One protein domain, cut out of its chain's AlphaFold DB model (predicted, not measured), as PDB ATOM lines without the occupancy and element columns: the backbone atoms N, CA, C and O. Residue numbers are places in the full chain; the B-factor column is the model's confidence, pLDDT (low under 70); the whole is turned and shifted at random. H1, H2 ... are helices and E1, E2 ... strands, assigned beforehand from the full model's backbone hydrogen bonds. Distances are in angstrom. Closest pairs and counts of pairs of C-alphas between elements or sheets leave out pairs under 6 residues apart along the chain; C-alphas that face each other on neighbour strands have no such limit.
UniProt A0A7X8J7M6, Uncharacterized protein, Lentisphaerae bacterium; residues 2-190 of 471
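This is residues 2 to 190 of the 471 residues of an uncharacterized protein of Lentisphaerae bacterium (UniProt A0A7X8J7M6). An elongated body of helices is built round H1, with H2 and H8 beside it toward one end of the body and H7, H5, H10 and H6 grouped toward the other. H4 packs on H2, H3 lies at the far end by H2 and H8, and the small hairpin E1 and E2 sticks out where H1 ends. The printed part has 189 residues, with ten named helices and two named strands in the order H1, E1, E2, H2 to H10; the two strands are antiparallel and the class is mostly helix. The whole is compact, with a radius of gyration of the C-alphas of 17.7 A, and spans 58 by 35 by 29 A.

H1, residues 2 to 23, begins at C-alpha 2 (-21.956, -13.689, 95.729) and is 31.0 A long. E1 is residues 24 to 27 and E2 residues 30 to 33. H2, residues 39 to 61, is the longest helix at 33.9 A. H3 is residues 63 to 71, H4 79 to 89, H5 95 to 109 with 21.0 A, and H6 112 to 117. H7, residues 124 to 138, is 21.1 A long; H8 is 142 to 153, H9 167 to 170, and H10 179 to 188, ending at C-alpha 188 (-58.297, -33.511, 82.973).

H1 is the hub. H1, H2 and H8 form a bundle, three helices side by side: H1 touches H2, C-alphas of Gln 9 and Glu 53 closest at 6.2 A, at a shallow tilt of 22 degrees, opposite ways. H1 touches H8 with residues 8 to 12 alone, Leu 8 to Val 142 closest at 6.6 A between C-alphas. With residues 14 to 22 alone H1 touches H7 at a steep tilt of 43 degrees, C-alphas of Ser 18 and His 132 closest at 5.1 A. N 25 and O 32 of the hairpin E1 and E2 are within hydrogen-bond range at 2.8 A. H2 touches H4, C-alphas of Ala 51 and Ser 79 closest at 4.7 A. H3 and H8 only just touch, only at their ends, with 3 pairs of C-alphas within 8 A, Ala 66 and Ser 153 closest at 6.9 A. H9 touches H4, C-alphas of Ser 87 and Ala 167 closest at 5.0 A. H10 touches H6, C-alphas of Met 113 and Ser 187 closest at 5.4 A, and H5, Ala 104 and Ala 186 closest at 5.6 A. Every O i to N i+4 pair is within range in H1, H2, H4, H5, H6, H7, H8 and H10; H3 has 2 of 5, beside 4 of 6 O i to N i+3 pairs, and H9 is too short for such a pair.

The two C-alphas farthest apart, of Ala 120 and Glu 157, are 59.1 A apart. The printed part has no cut. The link from H8 to H9, residues 154 to 166, is long. Mean pLDDT of the printed part is 82.6; residues 37, 118 to 121, 157 to 158, 168 to 177 and 187 to 190 are under 70.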
ATOM      1  N   SER A   2     -22.522 -12.943  96.890       81.38
ATOM      2  CA  SER A   2     -21.956 -13.689  95.729       81.38
ATOM      3  C   SER A   2     -22.443 -15.151  95.607       81.38
ATOM      4  O   SER A   2     -22.899 -15.557  94.544       81.38
ATOM      5  N   ALA A   3     -22.482 -15.918  96.705       85.38
ATOM      6  CA  ALA A   3     -23.022 -17.286  96.684       85.38
ATOM      7  C   ALA A   3     -24.534 -17.356  96.363       85.38
ATOM      8  O   ALA A   3     -24.998 -18.319  95.760       85.38
ATOM      9  N   GLU A   4     -25.310 -16.338  96.753       88.31
ATOM     10  CA  GLU A   4     -26.748 -16.256  96.446       88.31
ATOM     11  C   GLU A   4     -26.981 -15.850  94.989       88.31
ATOM     12  O   GLU A   4     -27.841 -16.429  94.331       88.31
ATOM     13  N   ILE A   5     -26.182 -14.910  94.472       90.56
ATOM     14  CA  ILE A   5     -26.187 -14.513  93.061       90.56
ATOM     15  C   ILE A   5     -25.875 -15.722  92.174       90.56
ATOM     16  O   ILE A   5     -26.637 -16.003  91.254       90.56
ATOM     17  N   SER A   6     -24.817 -16.479  92.485       90.62
ATOM     18  CA  SER A   6     -24.461 -17.686  91.728       90.62
ATOM     19  C   SER A   6     -25.588 -18.723  91.759       90.62
ATOM     20  O   SER A   6     -25.973 -19.248  90.717       90.62
ATOM     21  N   ARG A   7     -26.207 -18.948  92.927       93.06
ATOM     22  CA  ARG A   7     -27.362 -19.848  93.054       93.06
ATOM     23  C   ARG A   7     -28.547 -19.404  92.187       93.06
ATOM     24  O   ARG A   7     -29.202 -20.248  91.581       93.06
ATOM     25  N   LEU A   8     -28.848 -18.105  92.138       93.12
ATOM     26  CA  LEU A   8     -29.918 -17.559  91.298       93.12
ATOM     27  C   LEU A   8     -29.601 -17.691  89.807       93.12
ATOM     28  O   LEU A   8     -30.474 -18.086  89.037       93.12
ATOM     29  N   GLN A   9     -28.360 -17.416  89.402       93.19
ATOM     30  CA  GLN A   9     -27.906 -17.599  88.021       93.19
ATOM     31  C   GLN A   9     -28.053 -19.062  87.572       93.19
ATOM     32  O   GLN A   9     -28.594 -19.313  86.494       93.19
ATOM     33  N   ASP A  10     -27.675 -20.026  88.417       91.56
ATOM     34  CA  ASP A  10     -27.844 -21.456  88.130       91.56
ATOM     35  C   ASP A  10     -29.322 -21.834  87.955       91.56
ATOM     36  O   ASP A  10     -29.689 -22.548  87.014       91.56
ATOM     37  N   LYS A  11     -30.203 -21.314  88.823       92.56
ATOM     38  CA  LYS A  11     -31.655 -21.517  88.705       92.56
ATOM     39  C   LYS A  11     -32.222 -20.916  87.420       92.56
ATOM     40  O   LYS A  11     -33.031 -21.565  86.759       92.56
ATOM     41  N   ILE A  12     -31.795 -19.709  87.046       94.06
ATOM     42  CA  ILE A  12     -32.213 -19.055  85.797       94.06
ATOM     43  C   ILE A  12     -31.770 -19.885  84.594       94.06
ATOM     44  O   ILE A  12     -32.582 -20.160  83.712       94.06
ATOM     45  N   GLY A  13     -30.519 -20.355  84.575       91.69
ATOM     46  CA  GLY A  13     -30.020 -21.236  83.520       91.69
ATOM     47  C   GLY A  13     -30.862 -22.510  83.392       91.69
ATOM     48  O   GLY A  13     -31.302 -22.869  82.298       91.69
ATOM     49  N   ALA A  14     -31.166 -23.155  84.520       90.88
ATOM     50  CA  ALA A  14     -32.026 -24.332  84.575       90.88
ATOM     51  C   ALA A  14     -33.456 -24.062  84.060       90.88
ATOM     52  O   ALA A  14     -33.980 -24.865  83.279       90.88
ATOM     53  N   LEU A  15     -34.067 -22.939  84.456       91.56
ATOM     54  CA  LEU A  15     -35.391 -22.511  83.992       91.56
ATOM     55  C   LEU A  15     -35.414 -22.270  82.490       91.56
ATOM     56  O   LEU A  15     -36.286 -22.797  81.807       91.56
ATOM     57  N   ARG A  16     -34.449 -21.513  81.960       92.44
ATOM     58  CA  ARG A  16     -34.394 -21.175  80.533       92.44
ATOM     59  C   ARG A  16     -34.214 -22.412  79.662       92.44
ATOM     60  O   ARG A  16     -34.810 -22.499  78.589       92.44
ATOM     61  N   VAL A  17     -33.452 -23.407  80.123       92.56
ATOM     62  CA  VAL A  17     -33.366 -24.710  79.442       92.56
ATOM     63  C   VAL A  17     -34.732 -25.401  79.409       92.56
ATOM     64  O   VAL A  17     -35.151 -25.850  78.344       92.56
ATOM     65  N   SER A  18     -35.443 -25.461  80.540       93.88
ATOM     66  CA  SER A  18     -36.795 -26.035  80.581       93.88
ATOM     67  C   SER A  18     -37.791 -25.256  79.717       93.88
ATOM     68  O   SER A  18     -38.553 -25.887  78.992       93.88
ATOM     69  N   LEU A  19     -37.755 -23.919  79.727       92.00
ATOM     70  CA  LEU A  19     -38.621 -23.085  78.890       92.00
ATOM     71  C   LEU A  19     -38.427 -23.404  77.410       92.00
ATOM     72  O   LEU A  19     -39.390 -23.682  76.705       92.00
ATOM     73  N   ASN A  20     -37.173 -23.449  76.958       90.50
ATOM     74  CA  ASN A  20     -36.858 -23.794  75.577       90.50
ATOM     75  C   ASN A  20     -37.371 -25.192  75.200       90.50
ATOM     76  O   ASN A  20     -37.916 -25.373  74.118       90.50
ATOM     77  N   LEU A  21     -37.208 -26.187  76.071       91.06
ATOM     78  CA  LEU A  21     -37.618 -27.559  75.766       91.06
ATOM     79  C   LEU A  21     -39.135 -27.768  75.800       91.06
ATOM     80  O   LEU A  21     -39.640 -28.594  75.048       91.06
ATOM     81  N   ILE A  22     -39.849 -27.044  76.664       91.69
ATOM     82  CA  ILE A  22     -41.303 -27.178  76.821       91.69
ATOM     83  C   ILE A  22     -42.045 -26.325  75.795       91.69
ATOM     84  O   ILE A  22     -43.046 -26.775  75.248       91.69
ATOM     85  N   PHE A  23     -41.568 -25.107  75.535       92.44
ATOM     86  CA  PHE A  23     -42.330 -24.082  74.824       92.44
ATOM     87  C   PHE A  23     -41.800 -23.740  73.444       92.44
ATOM     88  O   PHE A  23     -42.362 -22.849  72.821       92.44
ATOM     89  N   THR A  24     -40.757 -24.399  72.939       88.94
ATOM     90  CA  THR A  24     -40.277 -24.140  71.576       88.94
ATOM     91  C   THR A  24     -40.286 -25.395  70.719       88.94
ATOM     92  O   THR A  24     -40.141 -26.515  71.209       88.94
ATOM     93  N   SER A  25     -40.445 -25.202  69.415       84.81
ATOM     94  CA  SER A  25     -40.258 -26.234  68.402       84.81
ATOM     95  C   SER A  25     -39.256 -25.762  67.358       84.81
ATOM     96  O   SER A  25     -39.006 -24.565  67.220       84.81
ATOM     97  N   ILE A  26     -38.650 -26.706  66.641       82.19
ATOM     98  CA  ILE A  26     -37.807 -26.396  65.488       82.19
ATOM     99  C   ILE A  26     -38.597 -26.768  64.238       82.19
ATOM    100  O   ILE A  26     -38.862 -27.947  64.007       82.19
ATOM    101  N   GLN A  27     -38.954 -25.762  63.446       73.44
ATOM    102  CA  GLN A  27     -39.574 -25.922  62.133       73.44
ATOM    103  C   GLN A  27     -38.665 -25.260  61.097       73.44
ATOM    104  O   GLN A  27     -38.195 -24.145  61.301       73.44
ATOM    105  N   ASP A  28     -38.330 -25.989  60.031       75.12
ATOM    106  CA  ASP A  28     -37.450 -25.517  58.949       75.12
ATOM    107  C   ASP A  28     -36.087 -24.965  59.418       75.12
ATOM    108  O   ASP A  28     -35.511 -24.052  58.831       75.12
ATOM    109  N   GLY A  29     -35.547 -25.535  60.502       79.62
ATOM    110  CA  GLY A  29     -34.268 -25.119  61.090       79.62
ATOM    111  C   GLY A  29     -34.340 -23.848  61.944       79.62
ATOM    112  O   GLY A  29     -33.323 -23.448  62.511       79.62
ATOM    113  N   VAL A  30     -35.521 -23.246  62.091       80.75
ATOM    114  CA  VAL A  30     -35.764 -22.083  62.948       80.75
ATOM    115  C   VAL A  30     -36.450 -22.541  64.230       80.75
ATOM    116  O   VAL A  30     -37.423 -23.293  64.200       80.75
ATOM    117  N   ARG A  31     -35.930 -22.096  65.380       82.12
ATOM    118  CA  ARG A  31     -36.600 -22.290  66.667       82.12
ATOM    119  C   ARG A  31     -37.670 -21.215  66.834       82.12
ATOM    120  O   ARG A  31     -37.345 -20.032  66.795       82.12
ATOM    121  N   SER A  32     -38.907 -21.632  67.063       84.31
ATOM    122  CA  SER A  32     -40.045 -20.755  67.339       84.31
ATOM    123  C   SER A  32     -40.798 -21.232  68.576       84.31
ATOM    124  O   SER A  32     -40.757 -22.417  68.921       84.31
ATOM    125  N   TYR A  33     -41.473 -20.310  69.264       85.25
ATOM    126  CA  TYR A  33     -42.371 -20.670  70.357       85.25
ATOM    127  C   TYR A  33     -43.542 -21.516  69.839       85.25
ATOM    128  O   TYR A  33     -44.006 -21.346  68.711       85.25
ATOM    129  N   LEU A  34     -43.991 -22.465  70.659       83.69
ATOM    130  CA  LEU A  34     -45.191 -23.247  70.408       83.69
ATOM    131  C   LEU A  34     -46.399 -22.318  70.398       83.69
ATOM    132  O   LEU A  34     -46.522 -21.421  71.232       83.69
ATOM    133  N   ASP A  35     -47.325 -22.598  69.494       75.19
ATOM    134  CA  ASP A  35     -48.529 -21.794  69.357       75.19
ATOM    135  C   ASP A  35     -49.612 -22.213  70.358       75.19
ATOM    136  O   ASP A  35     -50.549 -22.964  70.069       75.19
ATOM    137  N   ILE A  36     -49.420 -21.756  71.589       78.75
ATOM    138  CA  ILE A  36     -50.276 -22.022  72.745       78.75
ATOM    139  C   ILE A  36     -51.127 -20.797  73.091       78.75
ATOM    140  O   ILE A  36     -50.954 -19.717  72.528       78.75
ATOM    141  N   TYR A  37     -52.098 -20.960  73.994       68.25
ATOM    142  CA  TYR A  37     -53.078 -19.916  74.312       68.25
ATOM    143  C   TYR A  37     -52.435 -18.609  74.806       68.25
ATOM    144  O   TYR A  37     -52.789 -17.547  74.305       68.25
ATOM    145  N   ARG A  38     -51.458 -18.686  75.723       77.38
ATOM    146  CA  ARG A  38     -50.730 -17.520  76.264       77.38
ATOM    147  C   ARG A  38     -49.233 -17.558  75.926       77.38
ATOM    148  O   ARG A  38     -48.385 -17.568  76.817       77.38
ATOM    149  N   HIS A  39     -48.895 -17.661  74.638       83.38
ATOM    150  CA  HIS A  39     -47.489 -17.663  74.191       83.38
ATOM    151  C   HIS A  39     -46.755 -16.360  74.571       83.38
ATOM    152  O   HIS A  39     -45.603 -16.391  74.994       83.38
ATOM    153  N   ASP A  40     -47.459 -15.231  74.509       83.81
ATOM    154  CA  ASP A  40     -47.003 -13.892  74.877       83.81
ATOM    155  C   ASP A  40     -46.532 -13.809  76.338       83.81
ATOM    156  O   ASP A  40     -45.566 -13.114  76.654       83.81
ATOM    157  N   PHE A  41     -47.191 -14.548  77.233       88.69
ATOM    158  CA  PHE A  41     -46.791 -14.660  78.630       88.69
ATOM    159  C   PHE A  41     -45.469 -15.427  78.790       88.69
ATOM    160  O   PHE A  41     -44.626 -15.028  79.594       88.69
ATOM    161  N   VAL A  42     -45.253 -16.493  78.008       90.75
ATOM    162  CA  VAL A  42     -43.985 -17.247  78.016       90.75
ATOM    163  C   VAL A  42     -42.836 -16.379  77.523       90.75
ATOM    164  O   VAL A  42     -41.780 -16.352  78.155       90.75
ATOM    165  N   GLU A  43     -43.043 -15.643  76.430       91.06
ATOM    166  CA  GLU A  43     -42.040 -14.722  75.888       91.06
ATOM    167  C   GLU A  43     -41.674 -13.631  76.895       91.06
ATOM    168  O   GLU A  43     -40.494 -13.361  77.128       91.06
ATOM    169  N   LEU A  44     -42.682 -13.032  77.534       91.94
ATOM    170  CA  LEU A  44     -42.473 -12.044  78.585       91.94
ATOM    171  C   LEU A  44     -41.669 -12.628  79.757       91.94
ATOM    172  O   LEU A  44     -40.760 -11.971  80.264       91.94
ATOM    173  N   TYR A  45     -41.966 -13.863  80.167       92.56
ATOM    174  CA  TYR A  45     -41.247 -14.531  81.248       92.56
ATOM    175  C   TYR A  45     -39.788 -14.851  80.879       92.56
ATOM    176  O   TYR A  45     -38.895 -14.592  81.686       92.56
ATOM    177  N   ASP A  46     -39.499 -15.327  79.663       92.88
ATOM    178  CA  ASP A  46     -38.112 -15.541  79.207       92.88
ATOM    179  C   ASP A  46     -37.325 -14.219  79.114       92.88
ATOM    180  O   ASP A  46     -36.154 -14.152  79.513       92.88
ATOM    181  N   ARG A  47     -37.975 -13.129  78.675       94.31
ATOM    182  CA  ARG A  47     -37.388 -11.778  78.697       94.31
ATOM    183  C   ARG A  47     -37.083 -11.315  80.119       94.31
ATOM    184  O   ARG A  47     -35.978 -10.829  80.362       94.31
ATOM    185  N   ALA A  48     -38.000 -11.531  81.063       94.12
ATOM    186  CA  ALA A  48     -37.783 -11.211  82.472       94.12
ATOM    187  C   ALA A  48     -36.587 -11.982  83.050       94.12
ATOM    188  O   ALA A  48     -35.702 -11.379  83.651       94.12
ATOM    189  N   LEU A  49     -36.502 -13.296  82.814       94.38
ATOM    190  CA  LEU A  49     -35.371 -14.115  83.266       94.38
ATOM    191  C   LEU A  49     -34.041 -13.649  82.662       94.38
ATOM    192  O   LEU A  49     -33.031 -13.604  83.361       94.38
ATOM    193  N   THR A  50     -34.042 -13.267  81.384       94.62
ATOM    194  CA  THR A  50     -32.855 -12.732  80.700       94.62
ATOM    195  C   THR A  50     -32.411 -11.397  81.303       94.62
ATOM    196  O   THR A  50     -31.217 -11.183  81.523       94.62
ATOM    197  N   ALA A  51     -33.360 -10.511  81.618       94.62
ATOM    198  CA  ALA A  51     -33.076  -9.236  82.269       94.62
ATOM    199  C   ALA A  51     -32.548  -9.433  83.700       94.62
ATOM    200  O   ALA A  51     -31.535  -8.839  84.062       94.62
ATOM    201  N   ILE A  52     -33.151 -10.340  84.479       94.44
ATOM    202  CA  ILE A  52     -32.671 -10.703  85.824       94.44
ATOM    203  C   ILE A  52     -31.240 -11.252  85.753       94.44
ATOM    204  O   ILE A  52     -30.389 -10.866  86.551       94.44
ATOM    205  N   GLU A  53     -30.933 -12.119  84.784       94.62
ATOM    206  CA  GLU A  53     -29.582 -12.661  84.600       94.62
ATOM    207  C   GLU A  53     -28.550 -11.555  84.307       94.62
ATOM    208  O   GLU A  53     -27.452 -11.561  84.873       94.62
ATOM    209  N   LYS A  54     -28.902 -10.593  83.438       93.00
ATOM    210  CA  LYS A  54     -28.077  -9.410  83.130       93.00
ATOM    211  C   LYS A  54     -27.847  -8.582  84.396       93.00
ATOM    212  O   LYS A  54     -26.708  -8.228  84.697       93.00
ATOM    213  N   ASP A  55     -28.901  -8.335  85.163       92.12
ATOM    214  CA  ASP A  55     -28.848  -7.510  86.365       92.12
ATOM    215  C   ASP A  55     -28.037  -8.159  87.490       92.12
ATOM    216  O   ASP A  55     -27.221  -7.485  88.117       92.12
ATOM    217  N   LEU A  56     -28.161  -9.474  87.681       93.00
ATOM    218  CA  LEU A  56     -27.349 -10.242  88.626       93.00
ATOM    219  C   LEU A  56     -25.850 -10.171  88.307       93.00
ATOM    220  O   LEU A  56     -25.045 -10.014  89.222       93.00
ATOM    221  N   LYS A  57     -25.464 -10.242  87.024       91.25
ATOM    222  CA  LYS A  57     -24.054 -10.101  86.605       91.25
ATOM    223  C   LYS A  57     -23.500  -8.711  86.914       91.25
ATOM    224  O   LYS A  57     -22.346  -8.586  87.313       91.25
ATOM    225  N   ILE A  58     -24.313  -7.671  86.738       89.62
ATOM    226  CA  ILE A  58     -23.917  -6.289  87.040       89.62
ATOM    227  C   ILE A  58     -23.798  -6.092  88.561       89.62
ATOM    228  O   ILE A  58     -22.814  -5.520  89.026       89.62
ATOM    229  N   LEU A  59     -24.747  -6.626  89.339       88.25
ATOM    230  CA  LEU A  59     -24.729  -6.588  90.806       88.25
ATOM    231  C   LEU A  59     -23.516  -7.307  91.402       88.25
ATOM    232  O   LEU A  59     -22.934  -6.827  92.371       88.25
ATOM    233  N   GLU A  60     -23.113  -8.435  90.815       87.56
ATOM    234  CA  GLU A  60     -21.924  -9.177  91.239       87.56
ATOM    235  C   GLU A  60     -20.635  -8.360  91.075       87.56
ATOM    236  O   GLU A  60     -19.732  -8.446  91.905       87.56
ATOM    237  N   GLN A  61     -20.565  -7.541  90.022       87.31
ATOM    238  CA  GLN A  61     -19.419  -6.675  89.743       87.31
ATOM    239  C   GLN A  61     -19.446  -5.381  90.565       87.31
ATOM    240  O   GLN A  61     -18.390  -4.861  90.924       87.31
ATOM    241  N   SER A  62     -20.636  -4.845  90.840       86.00
ATOM    242  CA  SER A  62     -20.824  -3.587  91.557       86.00
ATOM    243  C   SER A  62     -22.131  -3.608  92.356       86.00
ATOM    244  O   SER A  62     -23.197  -3.382  91.779       86.00
ATOM    245  N   PRO A  63     -22.090  -3.826  93.682       78.75
ATOM    246  CA  PRO A  63     -23.289  -3.818  94.524       78.75
ATOM    247  C   PRO A  63     -24.062  -2.490  94.472       78.75
ATOM    248  O   PRO A  63     -25.291  -2.487  94.482       78.75
ATOM    249  N   ASP A  64     -23.357  -1.364  94.312       80.31
ATOM    250  CA  ASP A  64     -23.958  -0.027  94.194       80.31
ATOM    251  C   ASP A  64     -24.828   0.130  92.935       80.31
ATOM    252  O   ASP A  64     -25.696   1.006  92.869       80.31
ATOM    253  N   SER A  65     -24.648  -0.747  91.940       82.50
ATOM    254  CA  SER A  65     -25.483  -0.775  90.736       82.50
ATOM    255  C   SER A  65     -26.947  -1.125  91.022       82.50
ATOM    256  O   SER A  65     -27.796  -0.831  90.183       82.50
ATOM    257  N   ALA A  66     -27.274  -1.665  92.206       80.62
ATOM    258  CA  ALA A  66     -28.652  -1.909  92.634       80.62
ATOM    259  C   ALA A  66     -29.517  -0.640  92.590       80.62
ATOM    260  O   ALA A  66     -30.722  -0.727  92.361       80.62
ATOM    261  N   ARG A  67     -28.902   0.544  92.748       82.38
ATOM    262  CA  ARG A  67     -29.593   1.843  92.735       82.38
ATOM    263  C   ARG A  67     -30.424   2.092  91.490       82.38
ATOM    264  O   ARG A  67     -31.507   2.667  91.601       82.38
ATOM    265  N   ARG A  68     -29.964   1.625  90.326       85.06
ATOM    266  CA  ARG A  68     -30.749   1.778  89.098       85.06
ATOM    267  C   ARG A  68     -32.061   0.996  89.174       85.06
ATOM    268  O   ARG A  68     -33.100   1.522  88.811       85.06
ATOM    269  N   LEU A  69     -32.035  -0.202  89.760       84.12
ATOM    270  CA  LEU A  69     -33.187  -1.100  89.830       84.12
ATOM    271  C   LEU A  69     -34.252  -0.596  90.808       84.12
ATOM    272  O   LEU A  69     -35.439  -0.741  90.547       84.12
ATOM    273  N   TYR A  70     -33.856   0.030  91.922       82.38
ATOM    274  CA  TYR A  70     -34.828   0.459  92.931       82.38
ATOM    275  C   TYR A  70     -35.328   1.902  92.776       82.38
ATOM    276  O   TYR A  70     -36.435   2.174  93.233       82.38
ATOM    277  N   ALA A  71     -34.577   2.804  92.125       78.75
ATOM    278  CA  ALA A  71     -34.896   4.243  92.123       78.75
ATOM    279  C   ALA A  71     -34.779   4.978  90.771       78.75
ATOM    280  O   ALA A  71     -35.211   6.126  90.684       78.75
ATOM    281  N   MET A  72     -34.188   4.396  89.718       82.50
ATOM    282  CA  MET A  72     -33.951   5.119  88.451       82.50
ATOM    283  C   MET A  72     -34.627   4.432  87.269       82.50
ATOM    284  O   MET A  72     -34.566   3.219  87.159       82.50
ATOM    285  N   ILE A  73     -35.234   5.197  86.365       78.81
ATOM    286  CA  ILE A  73     -35.751   4.674  85.093       78.81
ATOM    287  C   ILE A  73     -34.735   5.024  84.005       78.81
ATOM    288  O   ILE A  73     -34.461   6.203  83.774       78.81
ATOM    289  N   GLU A  74     -34.157   4.006  83.369       80.19
ATOM    290  CA  GLU A  74     -33.219   4.156  82.251       80.19
ATOM    291  C   GLU A  74     -33.935   3.971  80.897       80.19
ATOM    292  O   GLU A  74     -35.134   3.708  80.838       80.19
ATOM    293  N   HIS A  75     -33.218   4.176  79.785       79.88
ATOM    294  CA  HIS A  75     -33.784   4.013  78.439       79.88
ATOM    295  C   HIS A  75     -33.958   2.549  78.015       79.88
ATOM    296  O   HIS A  75     -34.812   2.268  77.176       79.88
ATOM    297  N   GLU A  76     -33.138   1.637  78.542       84.50
ATOM    298  CA  GLU A  76     -33.299   0.199  78.320       84.50
ATOM    299  C   GLU A  76     -34.201  -0.395  79.404       84.50
ATOM    300  O   GLU A  76     -34.039  -0.080  80.580       84.50
ATOM    301  N   GLU A  77     -35.112  -1.280  78.999       88.50
ATOM    302  CA  GLU A  77     -35.952  -2.057  79.917       88.50
ATOM    303  C   GLU A  77     -35.076  -2.981  80.781       88.50
ATOM    304  O   GLU A  77     -34.209  -3.695  80.260       88.50
ATOM    305  N   ASP A  78     -35.323  -3.005  82.090       90.75
ATOM    306  CA  ASP A  78     -34.619  -3.879  83.034       90.75
ATOM    307  C   ASP A  78     -35.533  -4.914  83.704       90.75
ATOM    308  O   ASP A  78     -36.713  -5.060  83.371       90.75
ATOM    309  N   SER A  79     -34.975  -5.700  84.634       93.19
ATOM    310  CA  SER A  79     -35.733  -6.756  85.310       93.19
ATOM    311  C   SER A  79     -36.979  -6.245  86.031       93.19
ATOM    312  O   SER A  79     -37.989  -6.949  86.032       93.19
ATOM    313  N   ILE A  80     -36.956  -5.040  86.607       92.38
ATOM    314  CA  ILE A  80     -38.095  -4.493  87.353       92.38
ATOM    315  C   ILE A  80     -39.229  -4.115  86.402       92.38
ATOM    316  O   ILE A  80     -40.393  -4.376  86.715       92.38
ATOM    317  N   ASP A  81     -38.914  -3.593  85.215       92.06
ATOM    318  CA  ASP A  81     -39.922  -3.272  84.200       92.06
ATOM    319  C   ASP A  81     -40.671  -4.531  83.733       92.06
ATOM    320  O   ASP A  81     -41.906  -4.543  83.689       92.06
ATOM    321  N   PHE A  82     -39.946  -5.625  83.471       93.06
ATOM    322  CA  PHE A  82     -40.564  -6.900  83.096       93.06
ATOM    323  C   PHE A  82     -41.340  -7.549  84.247       93.06
ATOM    324  O   PHE A  82     -42.431  -8.073  84.020       93.06
ATOM    325  N   ILE A  83     -40.827  -7.504  85.483       92.12
ATOM    326  CA  ILE A  83     -41.535  -8.026  86.667       92.12
ATOM    327  C   ILE A  83     -42.862  -7.283  86.871       92.12
ATOM    328  O   ILE A  83     -43.890  -7.911  87.132       92.12
ATOM    329  N   ASN A  84     -42.866  -5.960  86.699       90.88
ATOM    330  CA  ASN A  84     -44.080  -5.152  86.775       90.88
ATOM    331  C   ASN A  84     -45.089  -5.525  85.681       90.88
ATOM    332  O   ASN A  84     -46.280  -5.648  85.962       90.88
ATOM    333  N   GLU A  85     -44.636  -5.739  84.444       90.38
ATOM    334  CA  GLU A  85     -45.510  -6.168  83.349       90.38
ATOM    335  C   GLU A  85     -46.096  -7.569  83.592       90.38
ATOM    336  O   GLU A  85     -47.294  -7.774  83.397       90.38
ATOM    337  N   ILE A  86     -45.302  -8.513  84.111       89.44
ATOM    338  CA  ILE A  86     -45.808  -9.828  84.538       89.44
ATOM    339  C   ILE A  86     -46.872  -9.652  85.626       89.44
ATOM    340  O   ILE A  86     -47.940 -10.257  85.538       89.44
ATOM    341  N   SER A  87     -46.618  -8.804  86.628       88.00
ATOM    342  CA  SER A  87     -47.573  -8.534  87.708       88.00
ATOM    343  C   SER A  87     -48.910  -7.999  87.185       88.00
ATOM    344  O   SER A  87     -49.956  -8.480  87.618       88.00
ATOM    345  N   ARG A  88     -48.907  -7.095  86.193       85.25
ATOM    346  CA  ARG A  88     -50.144  -6.601  85.555       85.25
ATOM    347  C   ARG A  88     -50.948  -7.721  84.900       85.25
ATOM    348  O   ARG A  88     -52.169  -7.756  85.045       85.25
ATOM    349  N   ARG A  89     -50.274  -8.653  84.219       82.62
ATOM    350  CA  ARG A  89     -50.913  -9.818  83.575       82.62
ATOM    351  C   ARG A  89     -51.391 -10.882  84.566       82.62
ATOM    352  O   ARG A  89     -52.222 -11.708  84.203       82.62
ATOM    353  N   CYS A  90     -50.904 -10.845  85.804       81.38
ATOM    354  CA  CYS A  90     -51.329 -11.721  86.900       81.38
ATOM    355  C   CYS A  90     -52.361 -11.055  87.833       81.38
ATOM    356  O   CYS A  90     -52.502 -11.464  88.982       81.38
ATOM    357  N   SER A  91     -53.058 -10.007  87.383       72.25
ATOM    358  CA  SER A  91     -54.049  -9.294  88.207       72.25
ATOM    359  C   SER A  91     -55.279 -10.147  88.535       72.25
ATOM    360  O   SER A  91     -55.779 -10.088  89.657       72.25
ATOM    361  N   ASP A  92     -55.717 -10.978  87.586       70.00
ATOM    362  CA  ASP A  92     -56.927 -11.799  87.715       70.00
ATOM    363  C   ASP A  92     -56.656 -13.229  88.216       70.00
ATOM    364  O   ASP A  92     -57.580 -13.910  88.661       70.00
ATOM    365  N   ALA A  93     -55.405 -13.701  88.154       76.50
ATOM    366  CA  ALA A  93     -55.020 -15.047  88.576       76.50
ATOM    367  C   ALA A  93     -53.564 -15.101  89.088       76.50
ATOM    368  O   ALA A  93     -52.699 -14.407  88.545       76.50
ATOM    369  N   PRO A  94     -53.249 -15.950  90.088       81.44
ATOM    370  CA  PRO A  94     -51.887 -16.135  90.584       81.44
ATOM    371  C   PRO A  94     -50.909 -16.587  89.493       81.44
ATOM    372  O   PRO A  94     -51.243 -17.424  88.653       81.44
ATOM    373  N   PHE A  95     -49.657 -16.125  89.568       83.56
ATOM    374  CA  PHE A  95     -48.594 -16.489  88.618       83.56
ATOM    375  C   PHE A  95     -48.456 -18.006  88.419       83.56
ATOM    376  O   PHE A  95     -48.293 -18.469  87.293       83.56
ATOM    377  N   THR A  96     -48.551 -18.788  89.500       80.50
ATOM    378  CA  THR A  96     -48.475 -20.257  89.453       80.50
ATOM    379  C   THR A  96     -49.564 -20.872  88.597       80.50
ATOM    380  O   THR A  96     -49.284 -21.776  87.825       80.50
ATOM    381  N   GLU A  97     -50.793 -20.380  88.724       79.38
ATOM    382  CA  GLU A  97     -51.952 -20.904  88.005       79.38
ATOM    383  C   GLU A  97     -51.841 -20.591  86.514       79.38
ATOM    384  O   GLU A  97     -52.069 -21.458  85.671       79.38
ATOM    385  N   ILE A  98     -51.391 -19.375  86.186       82.75
ATOM    386  CA  ILE A  98     -51.097 -18.988  84.807       82.75
ATOM    387  C   ILE A  98     -49.972 -19.861  84.241       82.75
ATOM    388  O   ILE A  98     -50.119 -20.403  83.150       82.75
ATOM    389  N   MET A  99     -48.867 -20.036  84.970       86.00
ATOM    390  CA  MET A  99     -47.740 -20.853  84.516       86.00
ATOM    391  C   MET A  99     -48.145 -22.317  84.299       86.00
ATOM    392  O   MET A  99     -47.849 -22.883  83.249       86.00
ATOM    393  N   ASP A 100     -48.862 -22.913  85.252       85.06
ATOM    394  CA  ASP A 100     -49.357 -24.289  85.176       85.06
ATOM    395  C   ASP A 100     -50.326 -24.468  83.990       85.06
ATOM    396  O   ASP A 100     -50.205 -25.439  83.239       85.06
ATOM    397  N   SER A 101     -51.221 -23.503  83.749       81.31
ATOM    398  CA  SER A 101     -52.109 -23.484  82.575       81.31
ATOM    399  C   SER A 101     -51.324 -23.456  81.260       81.31
ATOM    400  O   SER A 101     -51.613 -24.221  80.339       81.31
ATOM    401  N   VAL A 102     -50.288 -22.624  81.178       87.19
ATOM    402  CA  VAL A 102     -49.483 -22.475  79.963       87.19
ATOM    403  C   VAL A 102     -48.623 -23.713  79.706       87.19
ATOM    404  O   VAL A 102     -48.544 -24.183  78.568       87.19
ATOM    405  N   VAL A 103     -48.049 -24.313  80.756       89.56
ATOM    406  CA  VAL A 103     -47.381 -25.622  80.676       89.56
ATOM    407  C   VAL A 103     -48.355 -26.692  80.177       89.56
ATOM    408  O   VAL A 103     -48.011 -27.446  79.267       89.56
ATOM    409  N   ALA A 104     -49.571 -26.758  80.727       84.75
ATOM    410  CA  ALA A 104     -50.581 -27.727  80.308       84.75
ATOM    411  C   ALA A 104     -50.930 -27.590  78.817       84.75
ATOM    412  O   ALA A 104     -51.008 -28.593  78.101       84.75
ATOM    413  N   ASP A 105     -51.076 -26.360  78.324       80.81
ATOM    414  CA  ASP A 105     -51.322 -26.089  76.908       80.81
ATOM    415  C   ASP A 105     -50.157 -26.522  76.012       80.81
ATOM    416  O   ASP A 105     -50.383 -27.144  74.972       80.81
ATOM    417  N   ALA A 106     -48.910 -26.269  76.420       87.69
ATOM    418  CA  ALA A 106     -47.729 -26.718  75.680       87.69
ATOM    419  C   ALA A 106     -47.632 -28.246  75.609       87.69
ATOM    420  O   ALA A 106     -47.409 -28.812  74.537       87.69
ATOM    421  N   LEU A 107     -47.884 -28.930  76.728       86.44
ATOM    422  CA  LEU A 107     -47.934 -30.392  76.779       86.44
ATOM    423  C   LEU A 107     -49.065 -30.958  75.906       86.44
ATOM    424  O   LEU A 107     -48.886 -31.981  75.237       86.44
ATOM    425  N   ASN A 108     -50.223 -30.297  75.868       79.44
ATOM    426  CA  ASN A 108     -51.304 -30.647  74.948       79.44
ATOM    427  C   ASN A 108     -50.884 -30.451  73.479       79.44
ATOM    428  O   ASN A 108     -51.127 -31.343  72.664       79.44
ATOM    429  N   ALA A 109     -50.214 -29.343  73.145       78.00
ATOM    430  CA  ALA A 109     -49.768 -29.026  71.785       78.00
ATOM    431  C   ALA A 109     -48.799 -30.071  71.210       78.00
ATOM    432  O   ALA A 109     -48.916 -30.451  70.046       78.00
ATOM    433  N   VAL A 110     -47.896 -30.614  72.034       80.12
ATOM    434  CA  VAL A 110     -46.969 -31.695  71.633       80.12
ATOM    435  C   VAL A 110     -47.569 -33.107  71.783       80.12
ATOM    436  O   VAL A 110     -46.881 -34.130  71.663       80.12
ATOM    437  N   GLY A 111     -48.870 -33.191  72.075       74.94
ATOM    438  CA  GLY A 111     -49.619 -34.439  72.227       74.94
ATOM    439  C   GLY A 111     -49.238 -35.271  73.456       74.94
ATOM    440  O   GLY A 111     -49.651 -36.428  73.539       74.94
ATOM    441  N   PHE A 112     -48.461 -34.721  74.396       82.19
ATOM    442  CA  PHE A 112     -48.045 -35.408  75.623       82.19
ATOM    443  C   PHE A 112     -49.262 -35.807  76.463       82.19
ATOM    444  O   PHE A 112     -49.403 -36.970  76.829       82.19
ATOM    445  N   MET A 113     -50.199 -34.880  76.677       78.25
ATOM    446  CA  MET A 113     -51.394 -35.142  77.493       78.25
ATOM    447  C   MET A 113     -52.303 -36.225  76.906       78.25
ATOM    448  O   MET A 113     -52.900 -37.006  77.639       78.25
ATOM    449  N   ALA A 114     -52.394 -36.316  75.575       70.56
ATOM    450  CA  ALA A 114     -53.150 -37.384  74.929       70.56
ATOM    451  C   ALA A 114     -52.515 -38.759  75.192       70.56
ATOM    452  O   ALA A 114     -53.228 -39.718  75.475       70.56
ATOM    453  N   ARG A 115     -51.178 -38.855  75.144       78.06
ATOM    454  CA  ARG A 115     -50.454 -40.095  75.472       78.06
ATOM    455  C   ARG A 115     -50.585 -40.460  76.948       78.06
ATOM    456  O   ARG A 115     -50.765 -41.637  77.248       78.06
ATOM    457  N   LEU A 116     -50.550 -39.461  77.832       76.62
ATOM    458  CA  LEU A 116     -50.742 -39.638  79.271       76.62
ATOM    459  C   LEU A 116     -52.127 -40.236  79.586       76.62
ATOM    460  O   LEU A 116     -52.200 -41.227  80.301       76.62
ATOM    461  N   ARG A 117     -53.209 -39.716  78.983       72.62
ATOM    462  CA  ARG A 117     -54.589 -40.207  79.204       72.62
ATOM    463  C   ARG A 117     -54.851 -41.631  78.707       72.62
ATOM    464  O   ARG A 117     -55.688 -42.327  79.267       72.62
ATOM    465  N   HIS A 118     -54.194 -42.052  77.628       66.31
ATOM    466  CA  HIS A 118     -54.431 -43.365  77.013       66.31
ATOM    467  C   HIS A 118     -53.583 -44.496  77.612       66.31
ATOM    468  O   HIS A 118     -53.546 -45.582  77.037       66.31
ATOM    469  N   ASP A 119     -52.902 -44.243  78.735       58.69
ATOM    470  CA  ASP A 119     -52.105 -45.223  79.484       58.69
ATOM    471  C   ASP A 119     -51.080 -45.974  78.608       58.69
ATOM    472  O   ASP A 119     -50.702 -47.119  78.854       58.69
ATOM    473  N   ALA A 120     -50.603 -45.318  77.542       59.41
ATOM    474  CA  ALA A 120     -49.724 -45.916  76.534       59.41
ATOM    475  C   ALA A 120     -48.289 -46.176  77.047       59.41
ATOM    476  O   ALA A 120     -47.431 -46.619  76.284       59.41
ATOM    477  N   GLY A 121     -48.025 -45.908  78.331       64.25
ATOM    478  CA  GLY A 121     -46.693 -45.842  78.918       64.25
ATOM    479  C   GLY A 121     -45.925 -44.614  78.422       64.25
ATOM    480  O   GLY A 121     -45.750 -44.404  77.221       64.25
ATOM    481  N   LEU A 122     -45.430 -43.784  79.345       75.56
ATOM    482  CA  LEU A 122     -44.574 -42.653  78.979       75.56
ATOM    483  C   LEU A 122     -43.251 -43.179  78.418       75.56
ATOM    484  O   LEU A 122     -42.498 -43.869  79.113       75.56
ATOM    485  N   ASN A 123     -42.958 -42.830  77.166       82.88
ATOM    486  CA  ASN A 123     -41.675 -43.150  76.550       82.88
ATOM    487  C   ASN A 123     -40.540 -42.307  77.176       82.88
ATOM    488  O   ASN A 123     -40.770 -41.401  77.978       82.88
ATOM    489  N   GLN A 124     -39.292 -42.581  76.794       85.56
ATOM    490  CA  GLN A 124     -38.133 -41.862  77.338       85.56
ATOM    491  C   GLN A 124     -38.180 -40.344  77.071       85.56
ATOM    492  O   GLN A 124     -37.737 -39.565  77.909       85.56
ATOM    493  N   SER A 125     -38.739 -39.916  75.933       85.00
ATOM    494  CA  SER A 125     -38.892 -38.489  75.604       85.00
ATOM    495  C   SER A 125     -39.959 -37.820  76.473       85.00
ATOM    496  O   SER A 125     -39.767 -36.697  76.928       85.00
ATOM    497  N   ASP A 126     -41.047 -38.526  76.769       85.81
ATOM    498  CA  ASP A 126     -42.111 -38.064  77.658       85.81
ATOM    499  C   ASP A 126     -41.608 -37.968  79.112       85.81
ATOM    500  O   ASP A 126     -41.862 -36.978  79.797       85.81
ATOM    501  N   GLN A 127     -40.818 -38.941  79.581       87.56
ATOM    502  CA  GLN A 127     -40.164 -38.871  80.898       87.56
ATOM    503  C   GLN A 127     -39.166 -37.710  80.984       87.56
ATOM    504  O   GLN A 127     -39.104 -37.010  81.998       87.56
ATOM    505  N   PHE A 128     -38.414 -37.471  79.908       88.94
ATOM    506  CA  PHE A 128     -37.517 -36.328  79.804       88.94
ATOM    507  C   PHE A 128     -38.291 -35.004  79.898       88.94
ATOM    508  O   PHE A 128     -37.955 -34.162  80.731       88.94
ATOM    509  N   LEU A 129     -39.380 -34.849  79.140       89.00
ATOM    510  CA  LEU A 129     -40.229 -33.654  79.184       89.00
ATOM    511  C   LEU A 129     -40.858 -33.444  80.571       89.00
ATOM    512  O   LEU A 129     -40.807 -32.336  81.106       89.00
ATOM    513  N   ARG A 130     -41.347 -34.518  81.209       89.25
ATOM    514  CA  ARG A 130     -41.851 -34.494  82.594       89.25
ATOM    515  C   ARG A 130     -40.808 -33.960  83.579       89.25
ATOM    516  O   ARG A 130     -41.143 -33.138  84.426       89.25
ATOM    517  N   SER A 131     -39.544 -34.370  83.454       90.31
ATOM    518  CA  SER A 131     -38.467 -33.866  84.323       90.31
ATOM    519  C   SER A 131     -38.200 -32.365  84.141       90.31
ATOM    520  O   SER A 131     -37.815 -31.675  85.086       90.31
ATOM    521  N   HIS A 132     -38.432 -31.836  82.936       92.69
ATOM    522  CA  HIS A 132     -38.291 -30.409  82.657       92.69
ATOM    523  C   HIS A 132     -39.454 -29.584  83.200       92.69
ATOM    524  O   HIS A 132     -39.207 -28.476  83.682       92.69
ATOM    525  N   VAL A 133     -40.675 -30.129  83.175       90.56
ATOM    526  CA  VAL A 133     -41.854 -29.544  83.834       90.56
ATOM    527  C   VAL A 133     -41.615 -29.435  85.338       90.56
ATOM    528  O   VAL A 133     -41.791 -28.364  85.910       90.56
ATOM    529  N   ASP A 134     -41.120 -30.506  85.959       88.06
ATOM    530  CA  ASP A 134     -40.774 -30.519  87.385       88.06
ATOM    531  C   ASP A 134     -39.729 -29.466  87.735       88.06
ATOM    532  O   ASP A 134     -39.932 -28.622  88.604       88.06
ATOM    533  N   ARG A 135     -38.652 -29.408  86.951       88.00
ATOM    534  CA  ARG A 135     -37.620 -28.386  87.116       88.00
ATOM    535  C   ARG A 135     -38.161 -26.964  86.967       88.00
ATOM    536  O   ARG A 135     -37.690 -26.076  87.679       88.00
ATOM    537  N   LEU A 136     -39.103 -26.738  86.050       88.06
ATOM    538  CA  LEU A 136     -39.723 -25.430  85.854       88.06
ATOM    539  C   LEU A 136     -40.555 -25.034  87.077       88.06
ATOM    540  O   LEU A 136     -40.413 -23.918  87.570       88.06
ATOM    541  N   ARG A 137     -41.341 -25.970  87.621       83.12
ATOM    542  CA  ARG A 137     -42.161 -25.753  88.822       83.12
ATOM    543  C   ARG A 137     -41.309 -25.561  90.079       83.12
ATOM    544  O   ARG A 137     -41.579 -24.632  90.834       83.12
ATOM    545  N   ILE A 138     -40.243 -26.343  90.268       81.25
ATOM    546  CA  ILE A 138     -39.321 -26.231  91.417       81.25
ATOM    547  C   ILE A 138     -38.569 -24.895  91.419       81.25
ATOM    548  O   ILE A 138     -38.383 -24.287  92.469       81.25
ATOM    549  N   ASN A 139     -38.113 -24.428  90.253       83.88
ATOM    550  CA  ASN A 139     -37.305 -23.207  90.165       83.88
ATOM    551  C   ASN A 139     -38.132 -21.942  89.925       83.88
ATOM    552  O   ASN A 139     -37.566 -20.867  89.764       83.88
ATOM    553  N   SER A 140     -39.456 -22.038  89.908       77.94
ATOM    554  CA  SER A 140     -40.343 -20.909  89.623       77.94
ATOM    555  C   SER A 140     -40.226 -19.755  90.646       77.94
ATOM    556  O   SER A 140     -40.586 -18.620  90.344       77.94
ATOM    557  N   SER A 141     -39.618 -19.995  91.817       82.62
ATOM    558  CA  SER A 141     -39.326 -19.000  92.861       82.62
ATOM    559  C   SER A 141     -38.207 -17.997  92.528       82.62
ATOM    560  O   SER A 141     -37.823 -17.202  93.382       82.62
ATOM    561  N   VAL A 142     -37.654 -18.000  91.311       89.12
ATOM    562  CA  VAL A 142     -36.538 -17.109  90.935       89.12
ATOM    563  C   VAL A 142     -36.887 -15.623  91.046       89.12
ATOM    564  O   VAL A 142     -36.079 -14.868  91.580       89.12
ATOM    565  N   ILE A 143     -38.067 -15.193  90.582       89.44
ATOM    566  CA  ILE A 143     -38.493 -13.783  90.688       89.44
ATOM    567  C   ILE A 143     -38.597 -13.355  92.167       89.44
ATOM    568  O   ILE A 143     -37.941 -12.382  92.539       89.44
ATOM    569  N   PRO A 144     -39.332 -14.088  93.031       86.75
ATOM    570  CA  PRO A 144     -39.308 -13.914  94.485       86.75
ATOM    571  C   PRO A 144     -37.922 -13.744  95.103       86.75
ATOM    572  O   PRO A 144     -37.646 -12.761  95.786       86.75
ATOM    573  N   GLU A 145     -37.033 -14.704  94.846       88.88
ATOM    574  CA  GLU A 145     -35.703 -14.740  95.447       88.88
ATOM    575  C   GLU A 145     -34.825 -13.585  94.952       88.88
ATOM    576  O   GLU A 145     -34.013 -13.055  95.712       88.88
ATOM    577  N   PHE A 146     -35.007 -13.161  93.700       90.88
ATOM    578  CA  PHE A 146     -34.345 -11.984  93.153       90.88
ATOM    579  C   PHE A 146     -34.839 -10.687  93.805       90.88
ATOM    580  O   PHE A 146     -34.022  -9.866  94.218       90.88
ATOM    581  N   VAL A 147     -36.154 -10.510  93.962       89.06
ATOM    582  CA  VAL A 147     -36.728  -9.335  94.639       89.06
ATOM    583  C   VAL A 147     -36.251  -9.255  96.092       89.06
ATOM    584  O   VAL A 147     -35.851  -8.184  96.552       89.06
ATOM    585  N   ASP A 148     -36.208 -10.381  96.806       87.75
ATOM    586  CA  ASP A 148     -35.692 -10.428  98.177       87.75
ATOM    587  C   ASP A 148     -34.188 -10.133  98.255       87.75
ATOM    588  O   ASP A 148     -33.741  -9.448  99.181       87.75
ATOM    589  N   LEU A 149     -33.398 -10.601  97.281       89.50
ATOM    590  CA  LEU A 149     -31.986 -10.233  97.167       89.50
ATOM    591  C   LEU A 149     -31.830  -8.719  96.978       89.50
ATOM    592  O   LEU A 149     -30.989  -8.108  97.644       89.50
ATOM    593  N   LEU A 150     -32.643  -8.109  96.110       87.81
ATOM    594  CA  LEU A 150     -32.620  -6.667  95.890       87.81
ATOM    595  C   LEU A 150     -32.960  -5.908  97.169       87.81
ATOM    596  O   LEU A 150     -32.173  -5.055  97.562       87.81
ATOM    597  N   ARG A 151     -34.045  -6.262  97.871       86.25
ATOM    598  CA  ARG A 151     -34.430  -5.621  99.147       86.25
ATOM    599  C   ARG A 151     -33.299  -5.592 100.165       86.25
ATOM    600  O   ARG A 151     -33.081  -4.570 100.799       86.25
ATOM    601  N   ARG A 152     -32.566  -6.699 100.309       84.62
ATOM    602  CA  ARG A 152     -31.418  -6.795 101.233       84.62
ATOM    603  C   ARG A 152     -30.197  -6.000 100.769       84.62
ATOM    604  O   ARG A 152     -29.288  -5.772 101.560       84.62
ATOM    605  N   SER A 153     -30.155  -5.643  99.489       79.81
ATOM    606  CA  SER A 153     -29.074  -4.879  98.864       79.81
ATOM    607  C   SER A 153     -29.379  -3.375  98.804       79.81
ATOM    608  O   SER A 153     -28.503  -2.594  98.437       79.81
ATOM    609  N   VAL A 154     -30.601  -2.958  99.156       79.19
ATOM    610  CA  VAL A 154     -31.024  -1.554  99.219       79.19
ATOM    611  C   VAL A 154     -30.786  -1.008 100.645       79.19
ATOM    612  O   VAL A 154     -30.946  -1.759 101.608       79.19
ATOM    613  N   PRO A 155     -30.378   0.268 100.823       77.00
ATOM    614  CA  PRO A 155     -30.279   0.891 102.150       77.00
ATOM    615  C   PRO A 155     -31.599   0.797 102.933       77.00
ATOM    616  O   PRO A 155     -32.652   0.947 102.330       77.00
ATOM    617  N   GLU A 156     -31.560   0.619 104.263       70.06
ATOM    618  CA  GLU A 156     -32.766   0.401 105.100       70.06
ATOM    619  C   GLU A 156     -33.844   1.497 104.972       70.06
ATOM    620  O   GLU A 156     -35.027   1.224 105.166       70.06
ATOM    621  N   GLU A 157     -33.450   2.729 104.632       68.31
ATOM    622  CA  GLU A 157     -34.362   3.867 104.428       68.31
ATOM    623  C   GLU A 157     -34.951   3.942 103.006       68.31
ATOM    624  O   GLU A 157     -35.882   4.708 102.763       68.31
ATOM    625  N   SER A 158     -34.426   3.147 102.072       66.69
ATOM    626  CA  SER A 158     -34.817   3.127 100.665       66.69
ATOM    627  C   SER A 158     -35.639   1.868 100.362       66.69
ATOM    628  O   SER A 158     -35.234   0.745 100.651       66.69
ATOM    629  N   GLY A 159     -36.818   2.043  99.763       76.19
ATOM    630  CA  GLY A 159     -37.647   0.934  99.279       76.19
ATOM    631  C   GLY A 159     -37.314   0.526  97.840       76.19
ATOM    632  O   GLY A 159     -36.531   1.178  97.151       76.19
ATOM    633  N   LEU A 160     -37.971  -0.528  97.347       83.56
ATOM    634  CA  LEU A 160     -38.040  -0.823  95.909       83.56
ATOM    635  C   LEU A 160     -39.105   0.070  95.251       83.56
ATOM    636  O   LEU A 160     -40.173  -0.406  94.885       83.56
ATOM    637  N   GLU A 161     -38.832   1.370  95.124       85.81
ATOM    638  CA  GLU A 161     -39.813   2.375  94.670       85.81
ATOM    639  C   GLU A 161     -40.356   2.112  93.257       85.81
ATOM    640  O   GLU A 161     -41.492   2.467  92.947       85.81
ATOM    641  N   ARG A 162     -39.556   1.464  92.401       88.56
ATOM    642  CA  ARG A 162     -39.963   1.075  91.043       88.56
ATOM    643  C   ARG A 162     -40.840  -0.173  90.980       88.56
ATOM    644  O   ARG A 162     -41.448  -0.418  89.939       88.56
ATOM    645  N   LEU A 163     -40.899  -0.979  92.038       88.00
ATOM    646  CA  LEU A 163     -41.691  -2.205  92.045       88.00
ATOM    647  C   LEU A 163     -43.166  -1.864  92.300       88.00
ATOM    648  O   LEU A 163     -43.505  -1.214  93.287       88.00
ATOM    649  N   MET A 164     -44.059  -2.303  91.413       85.25
ATOM    650  CA  MET A 164     -45.489  -2.046  91.560       85.25
ATOM    651  C   MET A 164     -46.053  -2.730  92.819       85.25
ATOM    652  O   MET A 164     -45.701  -3.881  93.103       85.25
ATOM    653  N   PRO A 165     -46.990  -2.085  93.542       76.25
ATOM    654  CA  PRO A 165     -47.716  -2.736  94.628       76.25
ATOM    655  C   PRO A 165     -48.388  -4.021  94.131       76.25
ATOM    656  O   PRO A 165     -49.114  -3.998  93.140       76.25
ATOM    657  N   GLY A 166     -48.138  -5.143  94.808       70.31
ATOM    658  CA  GLY A 166     -48.647  -6.454  94.391       70.31
ATOM    659  C   GLY A 166     -47.739  -7.231  93.431       70.31
ATOM    660  O   GLY A 166     -47.937  -8.427  93.267       70.31
ATOM    661  N   ALA A 167     -46.662  -6.659  92.883       75.12
ATOM    662  CA  ALA A 167     -45.637  -7.480  92.217       75.12
ATOM    663  C   ALA A 167     -44.938  -8.428  93.212       75.12
ATOM    664  O   ALA A 167     -44.443  -9.492  92.850       75.12
ATOM    665  N   GLU A 168     -45.007  -8.093  94.500       63.53
ATOM    666  CA  GLU A 168     -44.623  -8.957  95.611       63.53
ATOM    667  C   GLU A 168     -45.532 -10.182  95.770       63.53
ATOM    668  O   GLU A 168     -45.143 -11.124  96.436       63.53
ATOM    669  N   SER A 169     -46.736 -10.218  95.190       59.69
ATOM    670  CA  SER A 169     -47.595 -11.412  95.217       59.69
ATOM    671  C   SER A 169     -47.335 -12.369  94.053       59.69
ATOM    672  O   SER A 169     -47.978 -13.412  93.980       59.69
ATOM    673  N   LEU A 170     -46.357 -12.074  93.182       65.75
ATOM    674  CA  LEU A 170     -45.759 -13.073  92.282       65.75
ATOM    675  C   LEU A 170     -45.025 -14.184  93.065       65.75
ATOM    676  O   LEU A 170     -44.571 -15.159  92.469       65.75
ATOM    677  N   LEU A 171     -44.926 -14.049  94.398       58.44
ATOM    678  CA  LEU A 171     -44.577 -15.112  95.335       58.44
ATOM    679  C   LEU A 171     -45.469 -16.336  95.112       58.44
ATOM    680  O   LEU A 171     -46.665 -16.361  95.404       58.44
ATOM    681  N   ILE A 172     -44.833 -17.370  94.595       54.41
ATOM    682  CA  ILE A 172     -45.423 -18.672  94.341       54.41
ATOM    683  C   ILE A 172     -45.785 -19.315  95.676       54.41
ATOM    684  O   ILE A 172     -44.937 -19.437  96.561       54.41
ATOM    685  N   LYS A 173     -47.056 -19.711  95.826       52.94
ATOM    686  CA  LYS A 173     -47.467 -20.612  96.909       52.94
ATOM    687  C   LYS A 173     -46.596 -21.857  96.835       52.94
ATOM    688  O   LYS A 173     -46.333 -22.348  95.744       52.94
ATOM    689  N   ASP A 174     -46.172 -22.342  97.995       53.72
ATOM    690  CA  ASP A 174     -45.370 -23.554  98.131       53.72
ATOM    691  C   ASP A 174     -45.976 -24.664  97.251       53.72
ATOM    692  O   ASP A 174     -47.094 -25.125  97.498       53.72
ATOM    693  N   ASN A 175     -45.284 -25.020  96.162       54.78
ATOM    694  CA  ASN A 175     -45.743 -26.007  95.183       54.78
ATOM    695  C   ASN A 175     -45.525 -27.409  95.772       54.78
ATOM    696  O   ASN A 175     -44.729 -28.198  95.272       54.78
ATOM    697  N   SER A 176     -46.228 -27.718  96.864       55.56
ATOM    698  CA  SER A 176     -46.184 -29.024  97.534       55.56
ATOM    699  C   SER A 176     -46.836 -30.140  96.712       55.56
ATOM    700  O   SER A 176     -46.842 -31.297  97.126       55.56
ATOM    701  N   GLU A 177     -47.452 -29.792  95.583       67.56
ATOM    702  CA  GLU A 177     -48.072 -30.733  94.666       67.56
ATOM    703  C   GLU A 177     -47.026 -31.346  93.725       67.56
ATOM    704  O   GLU A 177     -46.450 -30.645  92.889       67.56
ATOM    705  N   ASP A 178     -46.826 -32.665  93.834       79.69
ATOM    706  CA  ASP A 178     -45.979 -33.437  92.918       79.69
ATOM    707  C   ASP A 178     -46.401 -33.234  91.453       79.69
ATOM    708  O   ASP A 178     -47.582 -33.068  91.134       79.69
ATOM    709  N   VAL A 179     -45.431 -33.291  90.538       82.94
ATOM    710  CA  VAL A 179     -45.683 -33.174  89.100       82.94
ATOM    711  C   VAL A 179     -46.642 -34.234  88.582       82.94
ATOM    712  O   VAL A 179     -47.362 -33.940  87.638       82.94
ATOM    713  N   GLY A 180     -46.687 -35.433  89.173       81.81
ATOM    714  CA  GLY A 180     -47.700 -36.430  88.822       81.81
ATOM    715  C   GLY A 180     -49.116 -35.879  88.987       81.81
ATOM    716  O   GLY A 180     -49.858 -35.822  88.016       81.81
ATOM    717  N   SER A 181     -49.434 -35.356  90.174       81.56
ATOM    718  CA  SER A 181     -50.752 -34.776  90.474       81.56
ATOM    719  C   SER A 181     -51.081 -33.570  89.585       81.56
ATOM    720  O   SER A 181     -52.201 -33.461  89.088       81.56
ATOM    721  N   PHE A 182     -50.100 -32.699  89.316       82.81
ATOM    722  CA  PHE A 182     -50.281 -31.610  88.350       82.81
ATOM    723  C   PHE A 182     -50.612 -32.145  86.954       82.81
ATOM    724  O   PHE A 182     -51.554 -31.668  86.332       82.81
ATOM    725  N   LEU A 183     -49.849 -33.123  86.456       80.75
ATOM    726  CA  LEU A 183     -50.061 -33.692  85.129       80.75
ATOM    727  C   LEU A 183     -51.411 -34.397  85.027       80.75
ATOM    728  O   LEU A 183     -52.067 -34.254  84.000       80.75
ATOM    729  N   ASP A 184     -51.847 -35.083  86.081       77.75
ATOM    730  CA  ASP A 184     -53.160 -35.722  86.137       77.75
ATOM    731  C   ASP A 184     -54.265 -34.661  86.039       77.75
ATOM    732  O   ASP A 184     -55.067 -34.696  85.103       77.75
ATOM    733  N   LYS A 185     -54.229 -33.625  86.891       76.06
ATOM    734  CA  LYS A 185     -55.178 -32.497  86.832       76.06
ATOM    735  C   LYS A 185     -55.149 -31.773  85.492       76.06
ATOM    736  O   LYS A 185     -56.193 -31.446  84.944       76.06
ATOM    737  N   ALA A 186     -53.966 -31.510  84.953       73.06
ATOM    738  CA  ALA A 186     -53.790 -30.817  83.684       73.06
ATOM    739  C   ALA A 186     -54.221 -31.680  82.486       73.06
ATOM    740  O   ALA A 186     -54.621 -31.149  81.450       73.06
ATOM    741  N   SER A 187     -54.167 -33.008  82.613       66.56
ATOM    742  CA  SER A 187     -54.715 -33.933  81.622       66.56
ATOM    743  C   SER A 187     -56.246 -33.955  81.632       66.56
ATOM    744  O   SER A 187     -56.852 -34.206  80.588       66.56
ATOM    745  N   GLU A 188     -56.851 -33.655  82.781       64.44
ATOM    746  CA  GLU A 188     -58.297 -33.511  82.973       64.44
ATOM    747  C   GLU A 188     -58.792 -32.077  82.703       64.44
ATOM    748  O   GLU A 188     -59.969 -31.877  82.398       64.44
ATOM    749  N   ALA A 189     -57.904 -31.079  82.770       63.69
ATOM    750  CA  ALA A 189     -58.220 -29.676  82.541       63.69
ATOM    751  C   ALA A 189     -58.551 -29.420  81.066       63.69
ATOM    752  O   ALA A 189     -57.714 -29.549  80.168       63.69
ATOM    753  N   ASP A 190     -59.794 -29.014  80.818       67.44
ATOM    754  CA  ASP A 190     -60.259 -28.618  79.498       67.44
ATOM    755  C   ASP A 190     -60.463 -27.098  79.455       67.44
ATOM    756  O   ASP A 190     -61.335 -26.594  80.170       67.44
TER     757      ASP A 190